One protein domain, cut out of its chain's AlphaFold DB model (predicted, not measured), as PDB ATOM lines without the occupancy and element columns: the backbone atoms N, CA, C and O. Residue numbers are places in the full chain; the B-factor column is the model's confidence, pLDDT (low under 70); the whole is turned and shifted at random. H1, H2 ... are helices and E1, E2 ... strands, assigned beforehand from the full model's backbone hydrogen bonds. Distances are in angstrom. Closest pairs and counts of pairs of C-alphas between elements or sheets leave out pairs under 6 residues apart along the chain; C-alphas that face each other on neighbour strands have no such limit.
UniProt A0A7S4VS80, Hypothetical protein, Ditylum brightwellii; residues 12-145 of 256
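This is residues 12 to 145 of the 256 residues of the protein "Hypothetical protein" of Ditylum brightwellii (UniProt A0A7S4VS80). A twisted, branched sheet of six strands makes the core, with H1 over E1 and E2 at one end and the hairpin of E3 and E4 reaching out at the other. H2 meets the sheet only with its residues 131 to 138, and its later residues run on away from it, while long stretches with no named element, residues 40 to 56, 73 to 87 and 104 to 130, link the parts. The printed part has 134 residues, with two named helices and six named strands in the order E1, H1, E2, E3, E4, E5, E6, H2. The sheet has both parallel and antiparallel pairs; the class is mixed, helices and strands, though under half of the residues, 61 of 134, are in named elements. The whole is compact, with a radius of gyration of the C-alphas of 14.5 A and spans of 43 by 35 by 24 A.

E3, residues 57 to 66, has three neighbours. E2, residues 35 to 39, and E4, residues 69 to 72, lie on one side of it, beside residues 57 to 60 and 62 to 66; E5, residues 88 to 92, lies on the other side. E2 is parallel to E3 at 17 degrees, with N 58 and O 36 2.8 A apart. E5 is parallel to E3 at 26 degrees, with N 61 and O 90 2.8 A apart. E3 and E4 form an antiparallel hairpin, with N 64 and O 71 2.8 A apart. E5 and E6, residues 98 to 103, form another, with N 101 and O 89 2.8 A apart. E1, residues 12 to 15, is an edge strand parallel to E2, with N 37 and O 12 2.9 A apart. These N and O pairs are within hydrogen-bond range. H1, residues 17 to 28, is on the sheet at a height of 7.4 A, over E1 and E2; it runs along the strands, at 5 degrees to E1 on the local plane. Its closest C-alphas to E2 are those of Gly 19 and Thr 38, 5.0 A. E1, H1 and E2 make a strand-helix-strand unit, two parallel neighbour strands joined through a helix, with a right-handed crossover. H2, residues 131 to 145, only grazes the sheet; its closest C-alphas to E3 are those of Asn 62 and Tyr 131, 6.1 A. H1 and H2 are apart. In both helices every O i to N i+4 pair is within hydrogen-bond range.

E3 is 29.2 A long, from C-alpha 57 at (30.900, 0.991, 9.886). H2 is 21.4 A long and ends at C-alpha 145, (54.135, 0.783, 19.742). H1 is 16.9 A and E6 15.6 A. E1 begins at C-alpha 12, (30.909, -8.352, 8.017).

The C-alphas of Lys 31 and Gly 67, the two farthest apart, are 46.7 A apart. The printed part has no cut. The links E2 to E3, E4 to E5 and E6 to H2 are long. The mean pLDDT of the printed part is 84.7; 19 residues are under 70, among them 105 to 118.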
ATOM      1  N   LEU A  12      31.134  -8.230   9.450       96.56
ATOM      2  CA  LEU A  12      30.909  -8.352   8.017       96.56
ATOM      3  C   LEU A  12      31.990  -7.569   7.290       96.56
ATOM      4  O   LEU A  12      32.305  -6.432   7.649       96.56
ATOM      5  N   THR A  13      32.573  -8.182   6.271       97.31
ATOM      6  CA  THR A  13      33.664  -7.572   5.525       97.31
ATOM      7  C   THR A  13      33.604  -7.936   4.059       97.31
ATOM      8  O   THR A  13      32.970  -8.916   3.672       97.31
ATOM      9  N   GLY A  14      34.253  -7.120   3.242       96.50
ATOM     10  CA  GLY A  14      34.373  -7.358   1.821       96.50
ATOM     11  C   GLY A  14      35.180  -6.266   1.142       96.50
ATOM     12  O   GLY A  14      35.259  -5.124   1.612       96.50
ATOM     13  N   HIS A  15      35.783  -6.639   0.023       96.06
ATOM     14  CA  HIS A  15      36.496  -5.737  -0.868       96.06
ATOM     15  C   HIS A  15      35.618  -5.399  -2.073       96.06
ATOM     16  O   HIS A  15      34.854  -6.250  -2.533       96.06
ATOM     17  N   SER A  16      35.702  -4.166  -2.576       94.94
ATOM     18  CA  SER A  16      34.976  -3.734  -3.773       94.94
ATOM     19  C   SER A  16      33.468  -4.026  -3.670       94.94
ATOM     20  O   SER A  16      32.832  -3.687  -2.667       94.94
ATOM     21  N   GLN A  17      32.879  -4.689  -4.669       94.00
ATOM     22  CA  GLN A  17      31.486  -5.135  -4.665       94.00
ATOM     23  C   GLN A  17      31.149  -6.053  -3.475       94.00
ATOM     24  O   GLN A  17      30.050  -5.954  -2.932       94.00
ATOM     25  N   GLY A  18      32.097  -6.859  -2.985       96.31
ATOM     26  CA  GLY A  18      31.928  -7.639  -1.756       96.31
ATOM     27  C   GLY A  18      31.690  -6.757  -0.526       96.31
ATOM     28  O   GLY A  18      30.908  -7.109   0.355       96.31
ATOM     29  N   GLY A  19      32.286  -5.561  -0.481       95.62
ATOM     30  CA  GLY A  19      32.010  -4.571   0.564       95.62
ATOM     31  C   GLY A  19      30.590  -3.999   0.477       95.62
ATOM     32  O   GLY A  19      29.931  -3.801   1.497       95.62
ATOM     33  N   ALA A  20      30.068  -3.803  -0.737       94.62
ATOM     34  CA  ALA A  20      28.667  -3.426  -0.928       94.62
ATOM     35  C   ALA A  20      27.710  -4.542  -0.474       94.62
ATOM     36  O   ALA A  20      26.727  -4.265   0.215       94.62
ATOM     37  N   ILE A  21      28.030  -5.802  -0.783       96.19
ATOM     38  CA  ILE A  21      27.277  -6.974  -0.310       96.19
ATOM     39  C   ILE A  21      27.305  -7.052   1.221       96.19
ATOM     40  O   ILE A  21      26.258  -7.271   1.831       96.19
ATOM     41  N   ALA A  22      28.452  -6.796   1.859       96.88
ATOM     42  CA  ALA A  22      28.570  -6.753   3.317       96.88
ATOM     43  C   ALA A  22      27.641  -5.698   3.946       96.88
ATOM     44  O   ALA A  22      26.995  -5.978   4.957       96.88
ATOM     45  N   ASN A  23      27.491  -4.526   3.320       94.81
ATOM     46  CA  ASN A  23      26.530  -3.507   3.756       94.81
ATOM     47  C   ASN A  23      25.072  -3.986   3.670       94.81
ATOM     48  O   ASN A  23      24.291  -3.752   4.592       94.81
ATOM     49  N   ILE A  24      24.692  -4.666   2.588       95.31
ATOM     50  CA  ILE A  24      23.338  -5.229   2.446       95.31
ATOM     51  C   ILE A  24      23.103  -6.343   3.472       95.31
ATOM     52  O   ILE A  24      22.057  -6.382   4.125       95.31
ATOM     53  N   ALA A  25      24.094  -7.212   3.674       96.62
ATOM     54  CA  ALA A  25      24.049  -8.249   4.698       96.62
ATOM     55  C   ALA A  25      23.893  -7.644   6.101       96.62
ATOM     56  O   ALA A  25      23.134  -8.173   6.909       96.62
ATOM     57  N   ALA A  26      24.530  -6.504   6.376       95.75
ATOM     58  CA  ALA A  26      24.414  -5.812   7.653       95.75
ATOM     59  C   ALA A  26      22.994  -5.305   7.929       95.75
ATOM     60  O   ALA A  26      22.524  -5.394   9.061       95.75
ATOM     61  N   VAL A  27      22.279  -4.843   6.897       95.25
ATOM     62  CA  VAL A  27      20.858  -4.474   7.006       95.25
ATOM     63  C   VAL A  27      20.006  -5.704   7.336       95.25
ATOM     64  O   VAL A  27      19.206  -5.668   8.276       95.25
ATOM     65  N   ALA A  28      20.213  -6.812   6.617       96.06
ATOM     66  CA  ALA A  28      19.490  -8.067   6.850       96.06
ATOM     67  C   ALA A  28      19.781  -8.679   8.236       96.06
ATOM     68  O   ALA A  28      18.915  -9.312   8.841       96.06
ATOM     69  N   LEU A  29      20.991  -8.463   8.751       93.62
ATOM     70  CA  LEU A  29      21.475  -8.948  10.044       93.62
ATOM     71  C   LEU A  29      21.442  -7.869  11.136       93.62
ATOM     72  O   LEU A  29      22.059  -8.054  12.180       93.62
ATOM     73  N   SER A  30      20.708  -6.772  10.935       93.50
ATOM     74  CA  SER A  30      20.701  -5.604  11.835       93.50
ATOM     75  C   SER A  30      20.359  -5.936  13.290       93.50
ATOM     76  O   SER A  30      20.901  -5.308  14.196       93.50
ATOM     77  N   LYS A  31      19.549  -6.977  13.536       90.38
ATOM     78  CA  LYS A  31      19.259  -7.488  14.889       90.38
ATOM     79  C   LYS A  31      20.495  -7.970  15.665       90.38
ATOM     80  O   LYS A  31      20.441  -8.038  16.882       90.38
ATOM     81  N   TYR A  32      21.588  -8.294  14.973       89.19
ATOM     82  CA  TYR A  32      22.875  -8.703  15.552       89.19
ATOM     83  C   TYR A  32      23.897  -7.557  15.594       89.19
ATOM     84  O   TYR A  32      25.092  -7.801  15.707       89.19
ATOM     85  N   HIS A  33      23.459  -6.308  15.400       90.69
ATOM     86  CA  HIS A  33      24.294  -5.106  15.505       90.69
ATOM     87  C   HIS A  33      25.709  -5.246  14.889       90.69
ATOM     88  O   HIS A  33      26.701  -4.969  15.569       90.69
ATOM     89  N   PRO A  34      25.844  -5.696  13.626       93.94
ATOM     90  CA  PRO A  34      27.135  -6.103  13.087       93.94
ATOM     91  C   PRO A  34      28.120  -4.932  12.986       93.94
ATOM     92  O   PRO A  34      27.732  -3.789  12.727       93.94
ATOM     93  N   TYR A  35      29.407  -5.240  13.134       95.12
ATOM     94  CA  TYR A  35      30.488  -4.370  12.683       95.12
ATOM     95  C   TYR A  35      30.736  -4.602  11.201       95.12
ATOM     96  O   TYR A  35      30.831  -5.747  10.758       95.12
ATOM     97  N   VAL A  36      30.863  -3.525  10.436       96.12
ATOM     98  CA  VAL A  36      31.092  -3.599   8.994       96.12
ATOM     99  C   VAL A  36      32.432  -2.964   8.673       96.12
ATOM    100  O   VAL A  36      32.645  -1.789   8.955       96.12
ATOM    101  N   ILE A  37      33.342  -3.755   8.111       96.56
ATOM    102  CA  ILE A  37      34.704  -3.337   7.775       96.56
ATOM    103  C   ILE A  37      34.926  -3.611   6.295       96.56
ATOM    104  O   ILE A  37      34.988  -4.770   5.895       96.56
ATOM    105  N   THR A  38      35.046  -2.584   5.465       97.00
ATOM    106  CA  THR A  38      35.115  -2.766   4.009       97.00
ATOM    107  C   THR A  38      36.311  -2.073   3.387       97.00
ATOM    108  O   THR A  38      36.844  -1.112   3.936       97.00
ATOM    109  N   PHE A  39      36.727  -2.568   2.223       96.31
ATOM    110  CA  PHE A  39      37.915  -2.110   1.506       96.31
ATOM    111  C   PHE A  39      37.521  -1.707   0.090       96.31
ATOM    112  O   PHE A  39      37.049  -2.542  -0.677       96.31
ATOM    113  N   GLY A  40      37.653  -0.432  -0.259       94.31
ATOM    114  CA  GLY A  40      37.330   0.019  -1.619       94.31
ATOM    115  C   GLY A  40      35.847  -0.134  -1.973       94.31
ATOM    116  O   GLY A  40      35.488  -0.311  -3.131       94.31
ATOM    117  N   GLN A  41      34.964  -0.140  -0.977       94.81
ATOM    118  CA  GLN A  41      33.540  -0.383  -1.175       94.81
ATOM    119  C   GLN A  41      32.865   0.754  -1.979       94.81
ATOM    120  O   GLN A  41      32.992   1.911  -1.573       94.81
ATOM    121  N   PRO A  42      32.017   0.454  -2.986       93.12
ATOM    122  CA  PRO A  42      31.099   1.427  -3.573       93.12
ATOM    123  C   PRO A  42      29.846   1.652  -2.705       93.12
ATOM    124  O   PRO A  42      29.489   0.845  -1.839       93.12
ATOM    125  N   GLY A  43      29.137   2.753  -2.954       91.06
ATOM    126  CA  GLY A  43      27.861   3.037  -2.293       91.06
ATOM    127  C   GLY A  43      26.843   1.925  -2.569       91.06
ATOM    128  O   GLY A  43      26.726   1.454  -3.698       91.06
ATOM    129  N   ALA A  44      26.130   1.480  -1.530       91.62
ATOM    130  CA  ALA A  44      25.269   0.290  -1.610       91.62
ATOM    131  C   ALA A  44      23.839   0.509  -1.101       91.62
ATOM    132  O   ALA A  44      22.932  -0.225  -1.479       91.62
ATOM    133  N   VAL A  45      23.623   1.497  -0.229       90.44
ATOM    134  CA  VAL A  45      22.340   1.711   0.454       90.44
ATOM    135  C   VAL A  45      21.933   3.173   0.322       90.44
ATOM    136  O   VAL A  45      22.781   4.062   0.369       90.44
ATOM    137  N   HIS A  46      20.642   3.428   0.134       89.62
ATOM    138  CA  HIS A  46      20.084   4.778   0.083       89.62
ATOM    139  C   HIS A  46      19.853   5.356   1.483       89.62
ATOM    140  O   HIS A  46      19.496   4.632   2.412       89.62
ATOM    141  N   GLU A  47      20.009   6.674   1.627       82.62
ATOM    142  CA  GLU A  47      19.587   7.392   2.832       82.62
ATOM    143  C   GLU A  47      18.121   7.854   2.737       82.62
ATOM    144  O   GLU A  47      17.678   8.248   1.655       82.62
ATOM    145  N   PRO A  48      17.395   7.888   3.872       87.25
ATOM    146  CA  PRO A  48      17.794   7.361   5.181       87.25
ATOM    147  C   PRO A  48      17.616   5.833   5.259       87.25
ATOM    148  O   PRO A  48      16.628   5.294   4.768       87.25
ATOM    149  N   CYS A  49      18.532   5.132   5.939       88.56
ATOM    150  CA  CYS A  49      18.375   3.707   6.247       88.56
ATOM    151  C   CYS A  49      18.343   3.492   7.769       88.56
ATOM    152  O   CYS A  49      19.391   3.576   8.408       88.56
ATOM    153  N   PRO A  50      17.175   3.195   8.375       91.50
ATOM    154  CA  PRO A  50      17.050   3.082   9.833       91.50
ATOM    155  C   PRO A  50      17.775   1.860  10.418       91.50
ATOM    156  O   PRO A  50      17.976   1.782  11.624       91.50
ATOM    157  N   TYR A  51      18.167   0.907   9.570       92.62
ATOM    158  CA  TYR A  51      18.863  -0.316   9.968       92.62
ATOM    159  C   TYR A  51      20.387  -0.159  10.014       92.62
ATOM    160  O   TYR A  51      21.084  -1.077  10.446       92.62
ATOM    161  N   ILE A  52      20.917   0.983   9.564       90.75
ATOM    162  CA  ILE A  52      22.351   1.262   9.578       90.75
ATOM    163  C   ILE A  52      22.696   2.125  10.787       90.75
ATOM    164  O   ILE A  52      22.188   3.229  10.963       90.75
ATOM    165  N   VAL A  53      23.628   1.630  11.601       91.44
ATOM    166  CA  VAL A  53      24.240   2.381  12.699       91.44
ATOM    167  C   VAL A  53      25.654   2.765  12.283       91.44
ATOM    168  O   VAL A  53      26.595   2.007  12.514       91.44
ATOM    169  N   SER A  54      25.824   3.954  11.701       90.94
ATOM    170  CA  SER A  54      27.088   4.419  11.106       90.94
ATOM    171  C   SER A  54      28.318   4.251  12.001       90.94
ATOM    172  O   SER A  54      29.405   3.944  11.524       90.94
ATOM    173  N   LYS A  55      28.163   4.373  13.325       91.56
ATOM    174  CA  LYS A  55      29.260   4.189  14.294       91.56
ATOM    175  C   LYS A  55      29.914   2.801  14.259       91.56
ATOM    176  O   LYS A  55      31.009   2.658  14.789       91.56
ATOM    177  N   ARG A  56      29.261   1.794  13.669       93.44
ATOM    178  CA  ARG A  56      29.779   0.421  13.524       93.44
ATOM    179  C   ARG A  56      30.359   0.125  12.135       93.44
ATOM    180  O   ARG A  56      30.725  -1.015  11.868       93.44
ATOM    181  N   TYR A  57      30.438   1.129  11.263       94.75
ATOM    182  CA  TYR A  57      30.900   0.991   9.886       94.75
ATOM    183  C   TYR A  57      32.269   1.665   9.735       94.75
ATOM    184  O   TYR A  57      32.450   2.828  10.110       94.75
ATOM    185  N   TYR A  58      33.224   0.933   9.170       95.25
ATOM    186  CA  TYR A  58      34.595   1.360   8.911       95.25
ATOM    187  C   TYR A  58      34.931   1.086   7.448       95.25
ATOM    188  O   TYR A  58      34.964  -0.063   7.008       95.25
ATOM    189  N   ARG A  59      35.170   2.151   6.686       94.75
ATOM    190  CA  ARG A  59      35.421   2.088   5.244       94.75
ATOM    191  C   ARG A  59      36.863   2.454   4.962       94.75
ATOM    192  O   ARG A  59      37.238   3.620   5.075       94.75
ATOM    193  N   PHE A  60      37.658   1.473   4.578       94.94
ATOM    194  CA  PHE A  60      39.043   1.673   4.198       94.94
ATOM    195  C   PHE A  60      39.141   2.079   2.727       94.94
ATOM    196  O   PHE A  60      38.611   1.416   1.829       94.94
ATOM    197  N   ILE A  61      39.865   3.163   2.477       93.50
ATOM    198  CA  ILE A  61      40.145   3.708   1.150       93.50
ATOM    199  C   ILE A  61      41.649   3.696   0.961       93.50
ATOM    200  O   ILE A  61      42.380   4.254   1.773       93.50
ATOM    201  N   ASN A  62      42.116   3.049  -0.092       94.06
ATOM    202  CA  ASN A  62      43.532   2.963  -0.372       94.06
ATOM    203  C   ASN A  62      44.000   4.165  -1.192       94.06
ATOM    204  O   ASN A  62      43.252   4.701  -2.013       94.06
ATOM    205  N   SER A  63      45.247   4.567  -0.970       91.00
ATOM    206  CA  SER A  63      45.910   5.604  -1.756       91.00
ATOM    207  C   SER A  63      47.338   5.199  -2.072       91.00
ATOM    208  O   SER A  63      48.032   4.701  -1.190       91.00
ATOM    209  N   ILE A  64      47.800   5.427  -3.295       90.25
ATOM    210  CA  ILE A  64      49.150   5.107  -3.783       90.25
ATOM    211  C   ILE A  64      49.871   6.396  -4.209       90.25
ATOM    212  O   ILE A  64      49.236   7.443  -4.328       90.25
ATOM    213  N   LEU A  65      51.188   6.332  -4.407       87.75
ATOM    214  CA  LEU A  65      51.947   7.406  -5.059       87.75
ATOM    215  C   LEU A  65      52.163   7.040  -6.529       87.75
ATOM    216  O   LEU A  65      52.636   5.939  -6.814       87.75
ATOM    217  N   ASP A  66      51.836   7.961  -7.433       83.06
ATOM    218  CA  ASP A  66      52.231   7.928  -8.845       83.06
ATOM    219  C   ASP A  66      53.079   9.175  -9.124       83.06
ATOM    220  O   ASP A  66      52.566  10.284  -9.285       83.06
ATOM    221  N   GLY A  67      54.404   9.015  -9.076       86.12
ATOM    222  CA  GLY A  67      55.326  10.150  -9.012       86.12
ATOM    223  C   GLY A  67      55.147  10.942  -7.712       86.12
ATOM    224  O   GLY A  67      55.177  10.364  -6.627       86.12
ATOM    225  N   ASP A  68      54.942  12.255  -7.832       85.50
ATOM    226  CA  ASP A  68      54.704  13.162  -6.696       85.50
ATOM    227  C   ASP A  68      53.214  13.293  -6.333       85.50
ATOM    228  O   ASP A  68      52.847  14.004  -5.393       85.50
ATOM    229  N   GLU A  69      52.332  12.633  -7.084       84.38
ATOM    230  CA  GLU A  69      50.891  12.759  -6.919       84.38
ATOM    231  C   GLU A  69      50.322  11.570  -6.146       84.38
ATOM    232  O   GLU A  69      50.654  10.406  -6.384       84.38
ATOM    233  N   ARG A  70      49.427  11.870  -5.200       85.50
ATOM    234  CA  ARG A  70      48.695  10.848  -4.458       85.50
ATOM    235  C   ARG A  70      47.446  10.458  -5.234       85.50
ATOM    236  O   ARG A  70      46.556  11.283  -5.450       85.50
ATOM    237  N   GLU A  71      47.373   9.188  -5.598       88.12
ATOM    238  CA  GLU A  71      46.209   8.605  -6.249       88.12
ATOM    239  C   GLU A  71      45.367   7.839  -5.245       88.12
ATOM    240  O   GLU A  71      45.898   7.110  -4.411       88.12
ATOM    241  N   HIS A  72      44.049   7.975  -5.330       89.25
ATOM    242  CA  HIS A  72      43.118   7.301  -4.431       89.25
ATOM    243  C   HIS A  72      42.275   6.281  -5.180       89.25
ATOM    244  O   HIS A  72      41.985   6.445  -6.366       89.25
ATOM    245  N   ASP A  73      41.845   5.243  -4.468       90.88
ATOM    246  CA  ASP A  73      40.846   4.319  -4.984       90.88
ATOM    247  C   ASP A  73      39.566   5.082  -5.354       90.88
ATOM    248  O   ASP A  73      38.949   5.722  -4.506       90.88
ATOM    249  N   ILE A  74      39.171   5.008  -6.626       88.81
ATOM    250  CA  ILE A  74      37.989   5.678  -7.173       88.81
ATOM    251  C   ILE A  74      36.675   5.063  -6.687       88.81
ATOM    252  O   ILE A  74      35.656   5.757  -6.626       88.81
ATOM    253  N   VAL A  75      36.658   3.767  -6.370       90.62
ATOM    254  CA  VAL A  75      35.407   3.020  -6.167       90.62
ATOM    255  C   VAL A  75      34.587   3.568  -4.985       90.62
ATOM    256  O   VAL A  75      33.393   3.812  -5.175       90.62
ATOM    257  N   PRO A  76      35.193   3.903  -3.827       90.25
ATOM    258  CA  PRO A  76      34.516   4.584  -2.718       90.25
ATOM    259  C   PRO A  76      33.971   5.977  -3.008       90.25
ATOM    260  O   PRO A  76      33.301   6.547  -2.151       90.25
ATOM    261  N   PHE A  77      34.262   6.545  -4.174       85.94
ATOM    262  CA  PHE A  77      33.788   7.868  -4.555       85.94
ATOM    263  C   PHE A  77      32.937   7.867  -5.820       85.94
ATOM    264  O   PHE A  77      32.512   8.931  -6.267       85.94
ATOM    265  N   SER A  78      32.673   6.695  -6.399       82.50
ATOM    266  CA  SER A  78      31.765   6.545  -7.528       82.50
ATOM    267  C   SER A  78      30.352   6.290  -6.992       82.50
ATOM    268  O   SER A  78      30.049   5.170  -6.571       82.50
ATOM    269  N   PRO A  79      29.472   7.310  -6.924       69.06
ATOM    270  CA  PRO A  79      28.118   7.102  -6.440       69.06
ATOM    271  C   PRO A  79      27.357   6.222  -7.433       69.06
ATOM    272  O   PRO A  79      27.078   6.628  -8.561       69.06
ATOM    273  N   MET A  80      26.967   5.023  -7.007       71.88
ATOM    274  CA  MET A  80      26.022   4.217  -7.774       71.88
ATOM    275  C   MET A  80      24.606   4.707  -7.476       71.88
ATOM    276  O   MET A  80      24.155   4.603  -6.341       71.88
ATOM    277  N   MET A  81      23.923   5.266  -8.482       74.19
ATOM    278  CA  MET A  81      22.479   5.561  -8.481       74.19
ATOM    279  C   MET A  81      21.920   6.097  -7.147       74.19
ATOM    280  O   MET A  81      21.002   5.515  -6.596       74.19
ATOM    281  N   GLY A  82      22.460   7.188  -6.594       75.00
ATOM    282  CA  GLY A  82      21.903   7.817  -5.381       75.00
ATOM    283  C   GLY A  82      22.121   7.046  -4.071       75.00
ATOM    284  O   GLY A  82      21.579   7.450  -3.039       75.00
ATOM    285  N   SER A  83      22.910   5.969  -4.095       85.62
ATOM    286  CA  SER A  83      23.421   5.329  -2.886       85.62
ATOM    287  C   SER A  83      24.365   6.260  -2.128       85.62
ATOM    288  O   SER A  83      24.978   7.181  -2.678       85.62
ATOM    289  N   LYS A  84      24.441   6.021  -0.828       85.88
ATOM    290  CA  LYS A  84      25.163   6.831   0.138       85.88
ATOM    291  C   LYS A  84      26.162   5.961   0.880       85.88
ATOM    292  O   LYS A  84      26.099   4.726   0.852       85.88
ATOM    293  N   PHE A  85      27.117   6.623   1.514       88.44
ATOM    294  CA  PHE A  85      28.161   5.953   2.264       88.44
ATOM    295  C   PHE A  85      27.970   6.171   3.753       88.44
ATOM    296  O   PHE A  85      27.776   7.302   4.187       88.44
ATOM    297  N   PHE A  86      28.106   5.087   4.512       90.38
ATOM    298  CA  PHE A  86      27.930   5.085   5.955       90.38
ATOM    299  C   PHE A  86      29.239   4.758   6.668       90.38
ATOM    300  O   PHE A  86      30.061   3.980   6.178       90.38
ATOM    301  N   GLY A  87      29.422   5.343   7.841       91.69
ATOM    302  CA  GLY A  87      30.522   5.078   8.747       91.69
ATOM    303  C   GLY A  87      31.759   5.931   8.571       91.69
ATOM    304  O   GLY A  87      31.823   6.858   7.759       91.69
ATOM    305  N   THR A  88      32.744   5.587   9.392       92.12
ATOM    306  CA  THR A  88      34.047   6.244   9.464       92.12
ATOM    307  C   THR A  88      34.844   5.908   8.215       92.12
ATOM    308  O   THR A  88      35.089   4.736   7.922       92.12
ATOM    309  N   MET A  89      35.266   6.933   7.486       91.81
ATOM    310  CA  MET A  89      36.176   6.777   6.358       91.81
ATOM    311  C   MET A  89      37.617   6.762   6.869       91.81
ATOM    312  O   MET A  89      38.024   7.660   7.602       91.81
ATOM    313  N   ILE A  90      38.386   5.745   6.492       92.62
ATOM    314  CA  ILE A  90      39.787   5.564   6.878       92.62
ATOM    315  C   ILE A  90      40.614   5.503   5.601       92.62
ATOM    316  O   ILE A  90      40.542   4.534   4.849       92.62
ATOM    317  N   VAL A  91      41.400   6.540   5.344       91.56
ATOM    318  CA  VAL A  91      42.273   6.597   4.172       91.56
ATOM    319  C   VAL A  91      43.633   6.028   4.549       91.56
ATOM    320  O   VAL A  91      44.332   6.595   5.388       91.56
ATOM    321  N   LEU A  92      43.994   4.911   3.921       92.69
ATOM    322  CA  LEU A  92      45.318   4.304   3.968       92.69
ATOM    323  C   LEU A  92      46.240   5.125   3.075       92.69
ATOM    324  O   LEU A  92      45.981   5.266   1.871       92.69
ATOM    325  N   ARG A  93      47.294   5.690   3.657       89.38
ATOM    326  CA  ARG A  93      48.245   6.500   2.906       89.38
ATOM    327  C   ARG A  93      49.431   5.646   2.433       89.38
ATOM    328  O   ARG A  93      49.705   4.590   3.007       89.38
ATOM    329  N   PRO A  94      50.125   6.066   1.364       86.50
ATOM    330  CA  PRO A  94      51.285   5.346   0.837       86.50
ATOM    331  C   PRO A  94      52.416   5.164   1.854       86.50
ATOM    332  O   PRO A  94      53.162   4.198   1.765       86.50
ATOM    333  N   GLU A  95      52.523   6.067   2.827       85.00
ATOM    334  CA  GLU A  95      53.586   6.096   3.831       85.00
ATOM    335  C   GLU A  95      53.421   5.023   4.931       85.00
ATOM    336  O   GLU A  95      54.242   4.944   5.842       85.00
ATOM    337  N   GLY A  96      52.383   4.178   4.849       82.75
ATOM    338  CA  GLY A  96      52.142   3.075   5.787       82.75
ATOM    339  C   GLY A  96      51.320   3.460   7.018       82.75
ATOM    340  O   GLY A  96      51.204   2.675   7.957       82.75
ATOM    341  N   ASP A  97      50.728   4.650   7.019       85.25
ATOM    342  CA  ASP A  97      49.837   5.130   8.067       85.25
ATOM    343  C   ASP A  97      48.412   5.391   7.533       85.25
ATOM    344  O   ASP A  97      48.081   5.113   6.375       85.25
ATOM    345  N   ALA A  98      47.518   5.867   8.403       88.31
ATOM    346  CA  ALA A  98      46.124   6.104   8.049       88.31
ATOM    347  C   ALA A  98      45.576   7.393   8.654       88.31
ATOM    348  O   ALA A  98      45.955   7.807   9.748       88.31
ATOM    349  N   THR A  99      44.635   8.009   7.940       86.50
ATOM    350  CA  THR A  99      43.868   9.166   8.417       86.50
ATOM    351  C   THR A  99      42.393   8.799   8.496       86.50
ATOM    352  O   THR A  99      41.825   8.306   7.522       86.50
ATOM    353  N   SER A 100      41.765   9.038   9.648       85.88
ATOM    354  CA  SER A 100      40.320   8.896   9.802       85.88
ATOM    355  C   SER A 100      39.612  10.220   9.537       85.88
ATOM    356  O   SER A 100      40.045  11.292   9.958       85.88
ATOM    357  N   TYR A 101      38.490  10.126   8.842       80.88
ATOM    358  CA  TYR A 101      37.565  11.218   8.596       80.88
ATOM    359  C   TYR A 101      36.277  10.937   9.373       80.88
ATOM    360  O   TYR A 101      35.987   9.788   9.711       80.88
ATOM    361  N   GLY A 102      35.526  11.994   9.693       75.31
ATOM    362  CA  GLY A 102      34.331  11.911  10.538       75.31
ATOM    363  C   GLY A 102      33.277  10.895  10.066       75.31
ATOM    364  O   GLY A 102      33.315  10.382   8.947       75.31
ATOM    365  N   LEU A 103      32.312  10.611  10.944       78.56
ATOM    366  CA  LEU A 103      31.192   9.712  10.647       78.56
ATOM    367  C   LEU A 103      30.401  10.197   9.433       78.56
ATOM    368  O   LEU A 103      30.093  11.383   9.338       78.56
ATOM    369  N   ASP A 104      30.073   9.266   8.536       76.69
ATOM    370  CA  ASP A 104      29.287   9.514   7.321       76.69
ATOM    371  C   ASP A 104      29.882  10.610   6.434       76.69
ATOM    372  O   ASP A 104      29.181  11.233   5.637       76.69
ATOM    373  N   ALA A 105      31.198  10.835   6.548       67.75
ATOM    374  CA  ALA A 105      31.906  11.750   5.678       67.75
ATOM    375  C   ALA A 105      31.704  11.309   4.221       67.75
ATOM    376  O   ALA A 105      32.269  10.317   3.747       67.75
ATOM    377  N   GLN A 106      30.868  12.079   3.530       63.06
ATOM    378  CA  GLN A 106      30.742  12.140   2.083       63.06
ATOM    379  C   GLN A 106      31.536  13.355   1.632       63.06
ATOM    380  O   GLN A 106      30.982  14.318   1.109       63.06
ATOM    381  N   GLN A 107      32.839  13.351   1.907       57.69
ATOM    382  CA  GLN A 107      33.699  14.296   1.215       57.69
ATOM    383  C   GLN A 107      33.635  13.920  -0.254       57.69
ATOM    384  O   GLN A 107      33.920  12.782  -0.637       57.69
ATOM    385  N   SER A 108      33.122  14.848  -1.052       52.97
ATOM    386  CA  SER A 108      32.979  14.607  -2.471       52.97
ATOM    387  C   SER A 108      34.376  14.459  -3.073       52.97
ATOM    388  O   SER A 108      35.333  15.066  -2.594       52.97
ATOM    389  N   VAL A 109      34.490  13.690  -4.160       51.94
ATOM    390  CA  VAL A 109      35.673  13.683  -5.049       51.94
ATOM    391  C   VAL A 109      36.245  15.095  -5.251       51.94
ATOM    392  O   VAL A 109      37.457  15.292  -5.330       51.94
ATOM    393  N   TRP A 110      35.346  16.076  -5.323       48.69
ATOM    394  CA  TRP A 110      35.615  17.463  -5.661       48.69
ATOM    395  C   TRP A 110      36.281  18.259  -4.539       48.69
ATOM    396  O   TRP A 110      37.130  19.098  -4.834       48.69
ATOM    397  N   ASP A 111      35.981  17.965  -3.272       56.03
ATOM    398  CA  ASP A 111      36.600  18.656  -2.122       56.03
ATOM    399  C   ASP A 111      38.080  18.311  -1.968       56.03
ATOM    400  O   ASP A 111      38.855  18.995  -1.300       56.03
ATOM    401  N   PHE A 112      38.471  17.219  -2.601       55.22
ATOM    402  CA  PHE A 112      39.663  16.485  -2.257       55.22
ATOM    403  C   PHE A 112      40.733  16.648  -3.353       55.22
ATOM    404  O   PHE A 112      41.871  16.232  -3.160       55.22
ATOM    405  N   LYS A 113      40.399  17.327  -4.474       55.97
ATOM    406  CA  LYS A 113      41.253  17.487  -5.674       55.97
ATOM    407  C   LYS A 113      42.028  16.202  -5.985       55.97
ATOM    408  O   LYS A 113      43.210  16.247  -6.317       55.97
ATOM    409  N   LEU A 114      41.384  15.054  -5.782       61.56
ATOM    410  CA  LEU A 114      42.093  13.789  -5.820       61.56
ATOM    411  C   LEU A 114      42.494  13.536  -7.253       61.56
ATOM    412  O   LEU A 114      41.677  13.671  -8.168       61.56
ATOM    413  N   ASN A 115      43.753  13.158  -7.438       60.75
ATOM    414  CA  ASN A 115      44.132  12.562  -8.692       60.75
ATOM    415  C   ASN A 115      43.522  11.161  -8.716       60.75
ATOM    416  O   ASN A 115      43.953  10.250  -8.013       60.75
ATOM    417  N   ILE A 116      42.415  11.023  -9.433       64.31
ATOM    418  CA  ILE A 116      41.670   9.778  -9.504       64.31
ATOM    419  C   ILE A 116      42.045   9.114 -10.822       64.31
ATOM    420  O   ILE A 116      41.483   9.439 -11.869       64.31
ATOM    421  N   LYS A 117      42.989   8.171 -10.773       62.91
ATOM    422  CA  LYS A 117      43.293   7.288 -11.903       62.91
ATOM    423  C   LYS A 117      42.798   5.865 -11.625       62.91
ATOM    424  O   LYS A 117      42.800   5.413 -10.480       62.91
ATOM    425  N   PRO A 118      42.306   5.149 -12.650       64.31
ATOM    426  CA  PRO A 118      41.501   3.962 -12.414       64.31
ATOM    427  C   PRO A 118      42.322   2.733 -11.967       64.31
ATOM    428  O   PRO A 118      43.361   2.389 -12.526       64.31
ATOM    429  N   PHE A 119      41.763   2.051 -10.963       71.38
ATOM    430  CA  PHE A 119      41.984   0.668 -10.508       71.38
ATOM    431  C   PHE A 119      43.308   0.260  -9.856       71.38
ATOM    432  O   PHE A 119      43.289  -0.728  -9.126       71.38
ATOM    433  N   ARG A 120      44.425   0.983 -10.010       84.06
ATOM    434  CA  ARG A 120      45.679   0.579  -9.333       84.06
ATOM    435  C   ARG A 120      45.567   0.631  -7.811       84.06
ATOM    436  O   ARG A 120      45.896  -0.340  -7.146       84.06
ATOM    437  N   ALA A 121      45.029   1.720  -7.266       86.25
ATOM    438  CA  ALA A 121      44.768   1.826  -5.831       86.25
ATOM    439  C   ALA A 121      43.632   0.896  -5.361       86.25
ATOM    440  O   ALA A 121      43.499   0.645  -4.169       86.25
ATOM    441  N   HIS A 122      42.822   0.353  -6.272       92.31
ATOM    442  CA  HIS A 122      41.677  -0.480  -5.915       92.31
ATOM    443  C   HIS A 122      42.051  -1.942  -5.619       92.31
ATOM    444  O   HIS A 122      41.221  -2.683  -5.108       92.31
ATOM    445  N   VAL A 123      43.262  -2.405  -5.937       88.06
ATOM    446  CA  VAL A 123      43.612  -3.830  -5.802       88.06
ATOM    447  C   VAL A 123      43.735  -4.271  -4.338       88.06
ATOM    448  O   VAL A 123      44.343  -3.590  -3.511       88.06
ATOM    449  N   MET A 124      43.164  -5.436  -4.018       86.38
ATOM    450  CA  MET A 124      43.278  -6.031  -2.683       86.38
ATOM    451  C   MET A 124      44.700  -6.551  -2.430       86.38
ATOM    452  O   MET A 124      45.304  -6.227  -1.407       86.38
ATOM    453  N   ASP A 125      45.224  -7.295  -3.406       80.38
ATOM    454  CA  ASP A 125      46.588  -7.816  -3.469       80.38
ATOM    455  C   ASP A 125      47.288  -7.217  -4.699       80.38
ATOM    456  O   ASP A 125      46.779  -7.294  -5.820       80.38
ATOM    457  N   GLY A 126      48.408  -6.536  -4.472       69.94
ATOM    458  CA  GLY A 126      49.135  -5.775  -5.491       69.94
ATOM    459  C   GLY A 126      50.553  -5.409  -5.065       69.94
ATOM    460  O   GLY A 126      51.061  -4.366  -5.479       69.94
ATOM    461  N   GLY A 127      51.160  -6.219  -4.190       78.50
ATOM    462  CA  GLY A 127      52.424  -5.892  -3.528       78.50
ATOM    463  C   GLY A 127      52.293  -4.667  -2.618       78.50
ATOM    464  O   GLY A 127      51.285  -4.503  -1.929       78.50
ATOM    465  N   ASP A 128      53.279  -3.769  -2.677       74.56
ATOM    466  CA  ASP A 128      53.416  -2.594  -1.795       74.56
ATOM    467  C   ASP A 128      52.245  -1.595  -1.868       74.56
ATOM    468  O   ASP A 128      52.083  -0.713  -1.021       74.56
ATOM    469  N   TYR A 129      51.396  -1.733  -2.884       80.12
ATOM    470  CA  TYR A 129      50.313  -0.806  -3.171       80.12
ATOM    471  C   TYR A 129      48.939  -1.316  -2.748       80.12
ATOM    472  O   TYR A 129      48.010  -0.510  -2.711       80.12
ATOM    473  N   GLY A 130      48.798  -2.608  -2.439       87.19
ATOM    474  CA  GLY A 130      47.511  -3.232  -2.135       87.19
ATOM    475  C   GLY A 130      46.944  -2.839  -0.772       87.19
ATOM    476  O   GLY A 130      47.657  -2.386   0.127       87.19
ATOM    477  N   TYR A 131      45.640  -3.050  -0.601       91.81
ATOM    478  CA  TYR A 131      44.980  -2.881   0.695       91.81
ATOM    479  C   TYR A 131      45.622  -3.745   1.785       91.81
ATOM    480  O   TYR A 131      45.847  -3.257   2.892       91.81
ATOM    481  N   LEU A 132      45.921  -5.013   1.472       89.50
ATOM    482  CA  LEU A 132      46.369  -5.996   2.459       89.50
ATOM    483  C   LEU A 132      47.682  -5.561   3.116       89.50
ATOM    484  O   LEU A 132      47.737  -5.421   4.335       89.50
ATOM    485  N   GLN A 133      48.682  -5.228   2.299       86.50
ATOM    486  CA  GLN A 133      50.010  -4.819   2.756       86.50
ATOM    487  C   GLN A 133      49.956  -3.614   3.709       86.50
ATOM    488  O   GLN A 133      50.657  -3.565   4.719       86.50
ATOM    489  N   LYS A 134      49.098  -2.629   3.423       86.94
ATOM    490  CA  LYS A 134      48.975  -1.420   4.255       86.94
ATOM    491  C   LYS A 134      48.250  -1.678   5.565       86.94
ATOM    492  O   LYS A 134      48.605  -1.097   6.587       86.94
ATOM    493  N   ILE A 135      47.248  -2.550   5.551       87.25
ATOM    494  CA  ILE A 135      46.573  -2.978   6.780       87.25
ATOM    495  C   ILE A 135      47.556  -3.744   7.666       87.25
ATOM    496  O   ILE A 135      47.613  -3.492   8.868       87.25
ATOM    497  N   GLU A 136      48.365  -4.625   7.081       84.62
ATOM    498  CA  GLU A 136      49.419  -5.340   7.800       84.62
ATOM    499  C   GLU A 136      50.440  -4.371   8.403       84.62
ATOM    500  O   GLU A 136      50.724  -4.455   9.600       84.62
ATOM    501  N   ALA A 137      50.914  -3.387   7.632       81.81
ATOM    502  CA  ALA A 137      51.818  -2.349   8.127       81.81
ATOM    503  C   ALA A 137      51.231  -1.587   9.331       81.81
ATOM    504  O   ALA A 137      51.915  -1.396  10.340       81.81
ATOM    505  N   LEU A 138      49.944  -1.227   9.280       80.12
ATOM    506  CA  LEU A 138      49.244  -0.574  10.390       80.12
ATOM    507  C   LEU A 138      49.126  -1.464  11.629       80.12
ATOM    508  O   LEU A 138      49.268  -0.984  12.758       80.12
ATOM    509  N   ILE A 139      48.845  -2.754  11.447       81.94
ATOM    510  CA  ILE A 139      48.771  -3.711  12.555       81.94
ATOM    511  C   ILE A 139      50.147  -3.841  13.211       81.94
ATOM    512  O   ILE A 139      50.248  -3.730  14.436       81.94
ATOM    513  N   HIS A 140      51.207  -4.001  12.416       74.25
ATOM    514  CA  HIS A 140      52.576  -4.121  12.913       74.25
ATOM    515  C   HIS A 140      53.051  -2.863  13.639       74.25
ATOM    516  O   HIS A 140      53.591  -2.968  14.743       74.25
ATOM    517  N   TYR A 141      52.787  -1.680  13.079       73.62
ATOM    518  CA  TYR A 141      53.093  -0.407  13.731       73.62
ATOM    519  C   TYR A 141      52.448  -0.324  15.119       73.62
ATOM    520  O   TYR A 141      53.116  -0.027  16.113       73.62
ATOM    521  N   ASN A 142      51.161  -0.665  15.208       68.62
ATOM    522  CA  ASN A 142      50.422  -0.632  16.467       68.62
ATOM    523  C   ASN A 142      50.922  -1.669  17.478       68.62
ATOM    524  O   ASN A 142      50.987  -1.368  18.669       68.62
ATOM    525  N   GLN A 143      51.288  -2.872  17.034       70.50
ATOM    526  CA  GLN A 143      51.836  -3.910  17.910       70.50
ATOM    527  C   GLN A 143      53.199  -3.511  18.481       70.50
ATOM    528  O   GLN A 143      53.424  -3.674  19.681       70.50
ATOM    529  N   TYR A 144      54.078  -2.944  17.651       63.44
ATOM    530  CA  TYR A 144      55.385  -2.447  18.079       63.44
ATOM    531  C   TYR A 144      55.256  -1.287  19.076       63.44
ATOM    532  O   TYR A 144      55.906  -1.278  20.119       63.44
ATOM    533  N   TYR A 145      54.365  -0.329  18.814       56.75
ATOM    534  CA  TYR A 145      54.135   0.783  19.742       56.75
ATOM    535  C   TYR A 145      53.468   0.342  21.049       56.75
ATOM    536  O   TYR A 145      53.820   0.843  22.120       56.75
TER     537      TYR A 145